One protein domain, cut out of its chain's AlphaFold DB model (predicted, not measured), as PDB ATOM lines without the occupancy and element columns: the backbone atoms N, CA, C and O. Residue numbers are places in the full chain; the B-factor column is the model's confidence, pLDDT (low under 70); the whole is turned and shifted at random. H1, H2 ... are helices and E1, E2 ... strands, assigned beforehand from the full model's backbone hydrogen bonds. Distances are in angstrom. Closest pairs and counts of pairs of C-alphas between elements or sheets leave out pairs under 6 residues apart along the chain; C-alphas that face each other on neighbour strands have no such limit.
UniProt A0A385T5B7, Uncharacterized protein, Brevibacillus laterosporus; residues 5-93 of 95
ATOM      1  N   VAL A   5     218.568 215.801 153.948       91.44
ATOM      2  CA  VAL A   5     219.666 216.217 154.815       91.44
ATOM      3  C   VAL A   5     219.197 217.407 155.637       91.44
ATOM      4  O   VAL A   5     218.480 218.278 155.137       91.44
ATOM      5  N   ILE A   6     219.578 217.445 156.907       93.38
ATOM      6  CA  ILE A   6     219.332 218.609 157.746       93.38
ATOM      7  C   ILE A   6     220.538 219.528 157.628       93.38
ATOM      8  O   ILE A   6     221.657 219.117 157.926       93.38
ATOM      9  N   ILE A   7     220.311 220.768 157.203       95.88
ATOM     10  CA  ILE A   7     221.326 221.819 157.211       95.88
ATOM     11  C   ILE A   7     221.060 222.735 158.394       95.88
ATOM     12  O   ILE A   7     219.997 223.349 158.488       95.88
ATOM     13  N   THR A   8     222.041 222.854 159.281       96.69
ATOM     14  CA  THR A   8     222.032 223.839 160.363       96.69
ATOM     15  C   THR A   8     222.998 224.957 160.007       96.69
ATOM     16  O   THR A   8     224.177 224.718 159.773       96.69
ATOM     17  N   THR A   9     222.495 226.184 159.942       97.06
ATOM     18  CA  THR A   9     223.298 227.384 159.697       97.06
ATOM     19  C   THR A   9     223.335 228.224 160.958       97.06
ATOM     20  O   THR A   9     222.292 228.673 161.425       97.06
ATOM     21  N   VAL A  10     224.525 228.447 161.502       96.75
ATOM     22  CA  VAL A  10     224.756 229.335 162.640       96.75
ATOM     23  C   VAL A  10     225.315 230.647 162.102       96.75
ATOM     24  O   VAL A  10     226.430 230.686 161.594       96.75
ATOM     25  N   HIS A  11     224.537 231.719 162.186       95.75
ATOM     26  CA  HIS A  11     224.967 233.071 161.856       95.75
ATOM     27  C   HIS A  11     225.531 233.744 163.105       95.75
ATOM     28  O   HIS A  11     224.794 233.970 164.067       95.75
ATOM     29  N   ILE A  12     226.814 234.095 163.074       91.38
ATOM     30  CA  ILE A  12     227.505 234.830 164.140       91.38
ATOM     31  C   ILE A  12     227.945 236.169 163.554       91.38
ATOM     32  O   ILE A  12     228.764 236.200 162.639       91.38
ATOM     33  N   ASN A  13     227.370 237.281 164.029       84.25
ATOM     34  CA  ASN A  13     227.663 238.635 163.525       84.25
ATOM     35  C   ASN A  13     227.611 238.758 161.985       84.25
ATOM     36  O   ASN A  13     228.421 239.446 161.372       84.25
ATOM     37  N   GLY A  14     226.664 238.059 161.354       81.38
ATOM     38  CA  GLY A  14     226.482 238.054 159.899       81.38
ATOM     39  C   GLY A  14     227.271 236.980 159.141       81.38
ATOM     40  O   GLY A  14     226.940 236.721 157.987       81.38
ATOM     41  N   TYR A  15     228.228 236.292 159.772       89.38
ATOM     42  CA  TYR A  15     228.978 235.199 159.147       89.38
ATOM     43  C   TYR A  15     228.245 233.861 159.314       89.38
ATOM     44  O   TYR A  15     228.011 233.444 160.453       89.38
ATOM     45  N   PRO A  16     227.858 233.182 158.217       94.62
ATOM     46  CA  PRO A  16     227.203 231.885 158.292       94.62
ATOM     47  C   PRO A  16     228.223 230.750 158.436       94.62
ATOM     48  O   PRO A  16     229.182 230.654 157.672       94.62
ATOM     49  N   VAL A  17     227.969 229.844 159.376       94.19
ATOM     50  CA  VAL A  17     228.660 228.557 159.494       94.19
ATOM     51  C   VAL A  17     227.650 227.446 159.258       94.19
ATOM     52  O   VAL A  17     226.627 227.383 159.939       94.19
ATOM     53  N   HIS A  18     227.922 226.572 158.292       94.81
ATOM     54  CA  HIS A  18     227.007 225.506 157.895       94.81
ATOM     55  C   HIS A  18     227.470 224.150 158.420       94.81
ATOM     56  O   HIS A  18     228.641 223.792 158.299       94.81
ATOM     57  N   THR A  19     226.531 223.362 158.930       93.81
ATOM     58  CA  THR A  19     226.727 221.942 159.223       93.81
ATOM     59  C   THR A  19     225.604 221.121 158.606       93.81
ATOM     60  O   THR A  19     224.484 221.602 158.423       93.81
ATOM     61  N   ALA A  20     225.916 219.874 158.262       93.94
ATOM     62  CA  ALA A  20     224.961 218.914 157.732       93.94
ATOM     63  C   ALA A  20     224.827 217.734 158.699       93.94
ATOM     64  O   ALA A  20     225.825 217.235 159.221       93.94
ATOM     65  N   SER A  21     223.601 217.275 158.927       91.69
ATOM     66  CA  SER A  21     223.315 216.132 159.786       91.69
ATOM     67  C   SER A  21     222.209 215.252 159.211       91.69
ATOM     68  O   SER A  21     221.382 215.673 158.402       91.69
ATOM     69  N   VAL A  22     222.205 213.994 159.650       89.94
ATOM     70  CA  VAL A  22     221.162 213.016 159.300       89.94
ATOM     71  C   VAL A  22     219.891 213.191 160.138       89.94
ATOM     72  O   VAL A  22     218.820 212.766 159.726       89.94
ATOM     73  N   ASN A  23     220.011 213.833 161.304       90.88
ATOM     74  CA  ASN A  23     218.929 214.075 162.253       90.88
ATOM     75  C   ASN A  23     218.833 215.562 162.589       90.88
ATOM     76  O   ASN A  23     219.835 216.281 162.554       90.88
ATOM     77  N   GLU A  24     217.632 216.006 162.954       92.25
ATOM     78  CA  GLU A  24     217.414 217.370 163.422       92.25
ATOM     79  C   GLU A  24     218.056 217.578 164.805       92.25
ATOM     80  O   GLU A  24     217.836 216.752 165.696       92.25
ATOM     81  N   PRO A  25     218.850 218.644 165.011       94.75
ATOM     82  CA  PRO A  25     219.445 218.909 166.310       94.75
ATOM     83  C   PRO A  25     218.402 219.433 167.302       94.75
ATOM     84  O   PRO A  25     217.555 220.263 166.975       94.75
ATOM     85  N   ASN A  26     218.506 219.005 168.554       93.88
ATOM     86  CA  ASN A  26     217.749 219.605 169.650       93.88
ATOM     87  C   ASN A  26     218.443 220.871 170.194       93.88
ATOM     88  O   ASN A  26     219.587 221.182 169.860       93.88
ATOM     89  N   LYS A  27     217.767 221.598 171.095       92.38
ATOM     90  CA  LYS A  27     218.279 222.855 171.679       92.38
ATOM     91  C   LYS A  27     219.638 222.709 172.379       92.38
ATOM     92  O   LYS A  27     220.443 223.632 172.312       92.38
ATOM     93  N   SER A  28     219.888 221.576 173.040       94.69
ATOM     94  CA  SER A  28     221.163 221.309 173.722       94.69
ATOM     95  C   SER A  28     222.291 221.100 172.711       94.69
ATOM     96  O   SER A  28     223.357 221.695 172.829       94.69
ATOM     97  N   GLN A  29     222.026 220.345 171.642       95.81
ATOM     98  CA  GLN A  29     222.979 220.145 170.549       95.81
ATOM     99  C   GLN A  29     223.288 221.453 169.807       95.81
ATOM    100  O   GLN A  29     224.448 221.704 169.492       95.81
ATOM    101  N   ILE A  30     222.284 222.311 169.587       95.81
ATOM    102  CA  ILE A  30     222.484 223.658 169.027       95.81
ATOM    103  C   ILE A  30     223.387 224.494 169.940       95.81
ATOM    104  O   ILE A  30     224.339 225.109 169.463       95.81
ATOM    105  N   ALA A  31     223.124 224.501 171.250       95.06
ATOM    106  CA  ALA A  31     223.949 225.230 172.209       95.06
ATOM    107  C   ALA A  31     225.406 224.738 172.193       95.06
ATOM    108  O   ALA A  31     226.319 225.556 172.108       95.06
ATOM    109  N   SER A  32     225.624 223.420 172.194       95.06
ATOM    110  CA  SER A  32     226.961 222.826 172.075       95.06
ATOM    111  C   SER A  32     227.658 223.213 170.770       95.06
ATOM    112  O   SER A  32     228.850 223.504 170.785       95.06
ATOM    113  N   LEU A  33     226.927 223.270 169.652       94.44
ATOM    114  CA  LEU A  33     227.476 223.696 168.365       94.44
ATOM    115  C   LEU A  33     227.925 225.168 168.398       94.44
ATOM    116  O   LEU A  33     229.023 225.485 167.955       94.44
ATOM    117  N   ILE A  34     227.118 226.058 168.986       94.69
ATOM    118  CA  ILE A  34     227.496 227.468 169.173       94.69
ATOM    119  C   ILE A  34     228.751 227.582 170.054       94.69
ATOM    120  O   ILE A  34     229.647 228.365 169.742       94.69
ATOM    121  N   GLN A  35     228.843 226.792 171.128       93.75
ATOM    122  CA  GLN A  35     230.012 226.795 172.016       93.75
ATOM    123  C   GLN A  35     231.290 226.339 171.302       93.75
ATOM    124  O   GLN A  35     232.343 226.915 171.545       93.75
ATOM    125  N   GLN A  36     231.211 225.382 170.373       93.19
ATOM    126  CA  GLN A  36     232.370 224.993 169.556       93.19
ATOM    127  C   GLN A  36     232.876 226.145 168.678       93.19
ATOM    128  O   GLN A  36     234.076 226.277 168.454       93.19
ATOM    129  N   PHE A  37     231.981 227.018 168.211       91.25
ATOM    130  CA  PHE A  37     232.363 228.189 167.422       91.25
ATOM    131  C   PHE A  37     232.838 229.372 168.275       91.25
ATOM    132  O   PHE A  37     233.455 230.294 167.743       91.25
ATOM    133  N   LYS A  38     232.618 229.345 169.594       90.75
ATOM    134  CA  LYS A  38     232.952 230.443 170.511       90.75
ATOM    135  C   LYS A  38     234.393 230.930 170.356       90.75
ATOM    136  O   LYS A  38     234.610 232.127 170.190       90.75
ATOM    137  N   GLU A  39     235.359 230.014 170.372       87.88
ATOM    138  CA  GLU A  39     236.788 230.354 170.312       87.88
ATOM    139  C   GLU A  39     237.185 230.925 168.947       87.88
ATOM    140  O   GLU A  39     237.868 231.946 168.872       87.88
ATOM    141  N   SER A  40     236.690 230.319 167.862       90.38
ATOM    142  CA  SER A  40     236.994 230.747 166.489       90.38
ATOM    143  C   SER A  40     236.499 232.166 166.196       90.38
ATOM    144  O   SER A  40     237.143 232.909 165.458       90.38
ATOM    145  N   PHE A  41     235.378 232.558 166.806       90.69
ATOM    146  CA  PHE A  41     234.778 233.883 166.648       90.69
ATOM    147  C   PHE A  41     235.081 234.840 167.810       90.69
ATOM    148  O   PHE A  41     234.549 235.948 167.825       90.69
ATOM    149  N   LYS A  42     235.938 234.439 168.765       91.69
ATOM    150  CA  LYS A  42     236.304 235.222 169.962       91.69
ATOM    151  C   LYS A  42     235.082 235.761 170.718       91.69
ATOM    152  O   LYS A  42     235.047 236.920 171.124       91.69
ATOM    153  N   LEU A  43     234.053 234.929 170.864       92.06
ATOM    154  CA  LEU A  43     232.826 235.318 171.554       92.06
ATOM    155  C   LEU A  43     233.021 235.224 173.069       92.06
ATOM    156  O   LEU A  43     233.508 234.218 173.589       92.06
ATOM    157  N   GLU A  44     232.584 236.252 173.788       92.44
ATOM    158  CA  GLU A  44     232.684 236.330 175.246       92.44
ATOM    159  C   GLU A  44     231.307 236.292 175.914       92.44
ATOM    160  O   GLU A  44     230.292 236.677 175.335       92.44
ATOM    161  N   GLY A  45     231.274 235.817 177.161       93.12
ATOM    162  CA  GLY A  45     230.055 235.712 177.960       93.12
ATOM    163  C   GLY A  45     229.355 234.351 177.895       93.12
ATOM    164  O   GLY A  45     229.878 233.353 177.380       93.12
ATOM    165  N   ASN A  46     228.160 234.325 178.487       94.69
ATOM    166  CA  ASN A  46     227.302 233.148 178.584       94.69
ATOM    167  C   ASN A  46     226.300 233.115 177.431       94.69
ATOM    168  O   ASN A  46     225.783 234.151 177.020       94.69
ATOM    169  N   LEU A  47     226.003 231.911 176.939       96.00
ATOM    170  CA  LEU A  47     224.980 231.717 175.920       96.00
ATOM    171  C   LEU A  47     223.588 231.814 176.552       96.00
ATOM    172  O   LEU A  47     223.250 231.031 177.439       96.00
ATOM    173  N   VAL A  48     222.768 232.731 176.052       96.44
ATOM    174  CA  VAL A  48     221.393 232.949 176.502       96.44
ATOM    175  C   VAL A  48     220.447 232.715 175.335       96.44
ATOM    176  O   VAL A  48     220.532 233.378 174.303       96.44
ATOM    177  N   TYR A  49     219.520 231.776 175.496       96.19
ATOM    178  CA  TYR A  49     218.439 231.572 174.537       96.19
ATOM    179  C   TYR A  49     217.447 232.738 174.593       96.19
ATOM    180  O   TYR A  49     217.034 233.148 175.676       96.19
ATOM    181  N   GLN A  50     217.053 233.248 173.428       95.69
ATOM    182  CA  GLN A  50     216.110 234.359 173.310       95.69
ATOM    183  C   GLN A  50     214.751 233.883 172.813       95.69
ATOM    184  O   GLN A  50     213.735 234.054 173.483       95.69
ATOM    185  N   LYS A  51     214.719 233.296 171.613       95.94
ATOM    186  CA  LYS A  51     213.466 233.080 170.886       95.94
ATOM    187  C   LYS A  51     213.550 231.888 169.943       95.94
ATOM    188  O   LYS A  51     214.622 231.561 169.439       95.94
ATOM    189  N   TYR A  52     212.394 231.285 169.700       96.06
ATOM    190  CA  TYR A  52     212.152 230.315 168.644       96.06
ATOM    191  C   TYR A  52     211.135 230.895 167.667       96.06
ATOM    192  O   TYR A  52     210.130 231.462 168.099       96.06
ATOM    193  N   ASP A  53     211.402 230.713 166.380       95.88
ATOM    194  CA  ASP A  53     210.518 231.077 165.285       95.88
ATOM    195  C   ASP A  53     210.321 229.866 164.362       95.88
ATOM    196  O   ASP A  53     211.284 229.252 163.898       95.88
ATOM    197  N   ASP A  54     209.058 229.520 164.104       93.88
ATOM    198  CA  ASP A  54     208.677 228.517 163.108       93.88
ATOM    199  C   ASP A  54     208.623 229.190 161.732       93.88
ATOM    200  O   ASP A  54     207.803 230.082 161.493       93.88
ATOM    201  N   LEU A  55     209.522 228.783 160.834       91.00
ATOM    202  CA  LEU A  55     209.638 229.355 159.492       91.00
ATOM    203  C   LEU A  55     208.723 228.662 158.473       91.00
ATOM    204  O   LEU A  55     208.747 229.027 157.297       91.00
ATOM    205  N   LYS A  56     207.867 227.737 158.929       86.88
ATOM    206  CA  LYS A  56     206.985 226.882 158.122       86.88
ATOM    207  C   LYS A  56     207.757 225.826 157.331       86.88
ATOM    208  O   LYS A  56     208.978 225.830 157.246       86.88
ATOM    209  N   HIS A  57     207.019 224.860 156.778       82.25
ATOM    210  CA  HIS A  57     207.562 223.737 155.997       82.25
ATOM    211  C   HIS A  57     208.620 222.884 156.730       82.25
ATOM    212  O   HIS A  57     209.368 222.143 156.100       82.25
ATOM    213  N   GLY A  58     208.639 222.935 158.066       82.75
ATOM    214  CA  GLY A  58     209.598 222.210 158.901       82.75
ATOM    215  C   GLY A  58     210.902 222.964 159.172       82.75
ATOM    216  O   GLY A  58     211.723 222.451 159.935       82.75
ATOM    217  N   ASP A  59     211.073 224.163 158.613       91.19
ATOM    218  CA  ASP A  59     212.223 225.025 158.874       91.19
ATOM    219  C   ASP A  59     212.046 225.796 160.187       91.19
ATOM    220  O   ASP A  59     210.950 226.227 160.556       91.19
ATOM    221  N   LYS A  60     213.150 225.972 160.915       95.56
ATOM    222  CA  LYS A  60     213.148 226.514 162.279       95.56
ATOM    223  C   LYS A  60     214.251 227.538 162.455       95.56
ATOM    224  O   LYS A  60     215.356 227.355 161.945       95.56
ATOM    225  N   ALA A  61     213.973 228.578 163.229       96.44
ATOM    226  CA  ALA A  61     214.958 229.557 163.654       96.44
ATOM    227  C   ALA A  61     215.028 229.652 165.181       96.44
ATOM    228  O   ALA A  61     214.015 229.642 165.879       96.44
ATOM    229  N   TYR A  62     216.245 229.775 165.696       97.12
ATOM    230  CA  TYR A  62     216.537 229.954 167.111       97.12
ATOM    231  C   TYR A  62     217.466 231.150 167.271       97.12
ATOM    232  O   TYR A  62     218.537 231.203 166.670       97.12
ATOM    233  N   SER A  63     217.063 232.107 168.096       95.94
ATOM    234  CA  SER A  63     217.875 233.275 168.427       95.94
ATOM    235  C   SER A  63     218.547 233.079 169.780       95.94
ATOM    236  O   SER A  63     217.898 232.688 170.755       95.94
ATOM    237  N   TYR A  64     219.833 233.397 169.837       96.44
ATOM    238  CA  TYR A  64     220.651 233.390 171.040       96.44
ATOM    239  C   TYR A  64     221.444 234.697 171.158       96.44
ATOM    240  O   TYR A  64     221.699 235.386 170.167       96.44
ATOM    241  N   LEU A  65     221.855 235.014 172.382       94.94
ATOM    242  CA  LEU A  65     222.829 236.057 172.696       94.94
ATOM    243  C   LEU A  65     224.039 235.436 173.392       94.94
ATOM    244  O   LEU A  65     223.880 234.526 174.206       94.94
ATOM    245  N   MET A  66     225.233 235.935 173.089       94.94
ATOM    246  CA  MET A  66     226.455 235.640 173.840       94.94
ATOM    247  C   MET A  66     227.245 236.940 174.022       94.94
ATOM    248  O   MET A  66     227.832 237.457 173.067       94.94
ATOM    249  N   GLY A  67     227.183 237.498 175.235       92.19
ATOM    250  CA  GLY A  67     227.595 238.884 175.472       92.19
ATOM    251  C   GLY A  67     226.750 239.829 174.613       92.19
ATOM    252  O   GLY A  67     225.526 239.703 174.587       92.19
ATOM    253  N   ASP A  68     227.408 240.690 173.839       90.69
ATOM    254  CA  ASP A  68     226.751 241.616 172.902       90.69
ATOM    255  C   ASP A  68     226.502 241.010 171.507       90.69
ATOM    256  O   ASP A  68     225.931 241.653 170.622       90.69
ATOM    257  N   ASN A  69     226.911 239.758 171.287       92.94
ATOM    258  CA  ASN A  69     226.827 239.117 169.979       92.94
ATOM    259  C   ASN A  69     225.466 238.451 169.778       92.94
ATOM    260  O   ASN A  69     225.045 237.593 170.563       92.94
ATOM    261  N   LYS A  70     224.805 238.804 168.672       93.38
ATOM    262  CA  LYS A  70     223.573 238.150 168.216       93.38
ATOM    263  C   LYS A  70     223.916 236.923 167.389       93.38
ATOM    264  O   LYS A  70     224.669 237.007 166.419       93.38
ATOM    265  N   ILE A  71     223.315 235.799 167.762       96.31
ATOM    266  CA  ILE A  71     223.519 234.514 167.104       96.31
ATOM    267  C   ILE A  71     222.163 234.007 166.625       96.31
ATOM    268  O   ILE A  71     221.242 233.823 167.421       96.31
ATOM    269  N   LEU A  72     222.040 233.776 165.320       96.81
ATOM    270  CA  LEU A  72     220.838 233.210 164.709       96.81
ATOM    271  C   LEU A  72     221.159 231.820 164.173       96.81
ATOM    272  O   LEU A  72     222.032 231.666 163.327       96.81
ATOM    273  N   VAL A  73     220.429 230.814 164.631       97.38
ATOM    274  CA  VAL A  73     220.548 229.443 164.140       97.38
ATOM    275  C   VAL A  73     219.332 229.107 163.302       97.38
ATOM    276  O   VAL A  73     218.212 229.186 163.794       97.38
ATOM    277  N   VAL A  74     219.549 228.702 162.055       97.00
ATOM    278  CA  VAL A  74     218.503 228.264 161.130       97.00
ATOM    279  C   VAL A  74     218.693 226.782 160.835       97.00
ATOM    280  O   VAL A  74     219.749 226.378 160.356       97.00
ATOM    281  N   VAL A  75     217.672 225.976 161.102       96.88
ATOM    282  CA  VAL A  75     217.648 224.538 160.819       96.88
ATOM    283  C   VAL A  75     216.688 224.304 159.659       96.88
ATOM    284  O   VAL A  75     215.514 224.658 159.761       96.88
ATOM    285  N   ARG A  76     217.189 223.729 158.562       94.81
ATOM    286  CA  ARG A  76     216.413 223.448 157.347       94.81
ATOM    287  C   ARG A  76     216.471 221.983 156.968       94.81
ATOM    288  O   ARG A  76     217.529 221.360 157.066       94.81
ATOM    289  N   ARG A  77     215.359 221.452 156.464       91.25
ATOM    290  CA  ARG A  77     215.300 220.099 155.895       91.25
ATOM    291  C   ARG A  77     215.331 220.189 154.376       91.25
ATOM    292  O   ARG A  77     214.350 220.585 153.759       91.25
ATOM    293  N   LEU A  78     216.448 219.791 153.774       89.62
ATOM    294  CA  LEU A  78     216.628 219.858 152.325       89.62
ATOM    295  C   LEU A  78     216.473 218.471 151.689       89.62
ATOM    296  O   LEU A  78     217.015 217.496 152.219       89.62
ATOM    297  N   PRO A  79     215.759 218.348 150.558       89.00
ATOM    298  CA  PRO A  79     215.684 217.094 149.822       89.00
ATOM    299  C   PRO A  79     217.050 216.754 149.216       89.00
ATOM    300  O   PRO A  79     217.813 217.641 148.828       89.00
ATOM    301  N   ILE A  80     217.364 215.462 149.121       88.19
ATOM    302  CA  ILE A  80     218.608 215.022 148.480       88.19
ATOM    303  C   ILE A  80     218.391 214.960 146.972       88.19
ATOM    304  O   ILE A  80     217.481 214.283 146.499       88.19
ATOM    305  N   LEU A  81     219.252 215.640 146.223       90.31
ATOM    306  CA  LEU A  81     219.247 215.630 144.768       90.31
ATOM    307  C   LEU A  81     220.213 214.557 144.249       90.31
ATOM    308  O   LEU A  81     221.331 214.415 144.748       90.31
ATOM    309  N   LYS A  82     219.770 213.782 143.259       89.62
ATOM    310  CA  LYS A  82     220.563 212.773 142.552       89.62
ATOM    311  C   LYS A  82     220.705 213.193 141.098       89.62
ATOM    312  O   LYS A  82     219.703 213.346 140.404       89.62
ATOM    313  N   PHE A  83     221.940 213.361 140.648       90.75
ATOM    314  CA  PHE A  83     222.234 213.638 139.248       90.75
ATOM    315  C   PHE A  83     222.255 212.341 138.443       90.75
ATOM    316  O   PHE A  83     222.803 211.329 138.891       90.75
ATOM    317  N   ASN A  84     221.657 212.378 137.258       90.94
ATOM    318  CA  ASN A  84     221.719 211.273 136.318       90.94
ATOM    319  C   ASN A  84     223.101 211.262 135.670       90.94
ATOM    320  O   ASN A  84     223.574 212.281 135.171       90.94
ATOM    321  N   LYS A  85     223.751 210.099 135.666       89.25
ATOM    322  CA  LYS A  85     225.041 209.951 134.999       89.25
ATOM    323  C   LYS A  85     224.874 210.247 133.501       89.25
ATOM    324  O   LYS A  85     223.922 209.765 132.894       89.25
ATOM    325  N   ASP A  86     225.790 211.033 132.941       90.12
ATOM    326  CA  ASP A  86     225.873 211.342 131.506       90.12
ATOM    327  C   ASP A  86     224.646 212.092 130.922       90.12
ATOM    328  O   ASP A  86     224.370 212.003 129.727       90.12
ATOM    329  N   SER A  87     223.904 212.855 131.739       90.56
ATOM    330  CA  SER A  87     222.830 213.750 131.267       90.56
ATOM    331  C   SER A  87     222.657 214.975 132.174       90.56
ATOM    332  O   SER A  87     223.061 214.940 133.333       90.56
ATOM    333  N   ASP A  88     221.955 216.004 131.695       89.25
ATOM    334  CA  ASP A  88     221.589 217.192 132.493       89.25
ATOM    335  C   ASP A  88     220.412 216.942 133.464       89.25
ATOM    336  O   ASP A  88     219.934 217.849 134.147       89.25
ATOM    337  N   GLY A  89     219.899 215.709 133.516       90.31
ATOM    338  CA  GLY A  89     218.762 215.344 134.350       90.31
ATOM    339  C   GLY A  89     219.118 215.174 135.829       90.31
ATOM    340  O   GLY A  89     220.198 214.702 136.192       90.31
ATOM    341  N   TYR A  90     218.157 215.475 136.700       91.00
ATOM    342  CA  TYR A  90     218.231 215.165 138.124       91.00
ATOM    343  C   TYR A  90     216.895 214.644 138.652       91.00
ATOM    344  O   TYR A  90     215.830 214.898 138.090       91.00
ATOM    345  N   THR A  91     216.958 213.925 139.765       88.81
ATOM    346  CA  THR A  91     215.789 213.475 140.526       88.81
ATOM    347  C   THR A  91     215.961 213.839 141.995       88.81
ATOM    348  O   THR A  91     217.081 213.961 142.492       88.81
ATOM    349  N   PHE A  92     214.856 214.022 142.712       85.88
ATOM    350  CA  PHE A  92     214.889 214.114 144.169       85.88
ATOM    351  C   PHE A  92     214.746 212.715 144.766       85.88
ATOM    352  O   PHE A  92     213.957 211.905 144.282       85.88
ATOM    353  N   ALA A  93     215.499 212.419 145.825       78.69
ATOM    354  CA  ALA A  93     215.230 211.250 146.647       78.69
ATOM    355  C   ALA A  93     213.818 211.401 147.237       78.69
ATOM    356  O   ALA A  93     213.548 212.380 147.930       78.69
TER     357      ALA A  93
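Overview. This is residues 5 to 93 of the 95 residues of an uncharacterized protein of Brevibacillus laterosporus (UniProt A0A385T5B7). A twisted sheet of five strands curls round one helix, H1, which covers one face of the sheet while the other face is bare. Beyond the end of E5, the small hairpin of E6 and E7 makes an arm, and its tip, residues 84 to 89, sticks out free. The printed part has 89 residues, with one named helix and seven named strands in the order E1 E2 H1 E3 E4 E5 E6 E7, and its class is mostly strand. The large sheet has the order E2 - E1 - E5 - E4 - E3 and is antiparallel throughout, as is the small sheet E6 - E7. The whole is loose, with a radius of gyration of the C-alphas of 15.7 A, and elongated, spanning 52 by 27 by 20 A.

Along the chain. Strand E1, residues 5 to 12, begins at C-alpha 5 at (219.666, 216.217, 154.815) and is 22.2 A long. E2 is residues 15 to 21, 19.9 A. Helix H1 is residues 27 to 38, 16.6 A, with C-alpha 27 at (218.279, 222.855, 171.679). E3, residues 47 to 56, measures 25.8 A and bends by 54 degrees at residue 50. E4 is residues 59 to 66, 23.2 A. E5, residues 69 to 79, is the longest strand at 31.9 A. E6, residues 81 to 83, and E7, residues 90 to 92, are short; E7 ends at C-alpha 92 at (214.889, 214.114, 144.169).

Arrangement. In the large sheet E2 and E3 are the edge strands. E1 and E2 form a hairpin, with N 10 and O 17 2.8 A apart, within hydrogen-bond range. E1 and E5 are antiparallel neighbours at 164 degrees, with N 7 and O 76 at 2.8 A. E3, E4 and E5 form a meander, each strand the antiparallel neighbour of the one before; N 53 and O 61 are 2.9 A apart, and N 62 and O 73 2.8 A. H1 is on one face of this sheet, giving two layers. The closest C-alphas of H1 and E1 are those of Ile 34 and Val 10, 7.3 A apart; those of H1 and E3 are Ala 31 and Leu 47, 7.5 A. In H1 every O i to N i+4 pair is within hydrogen-bond range. E5 runs on into E6 across a break of 1 residue, at 55 degrees. E6 and E7 form a hairpin, with N 82 and O 91 at 2.8 A. H1 is apart from E6 and E7.

Size, cuts and confidence. The C-alphas farthest apart are those of Gly 45 and Asp 86, 52.6 A. The printed part has no cut and no long link. The mean pLDDT of the printed part is 92.5, and no printed residue is under 70.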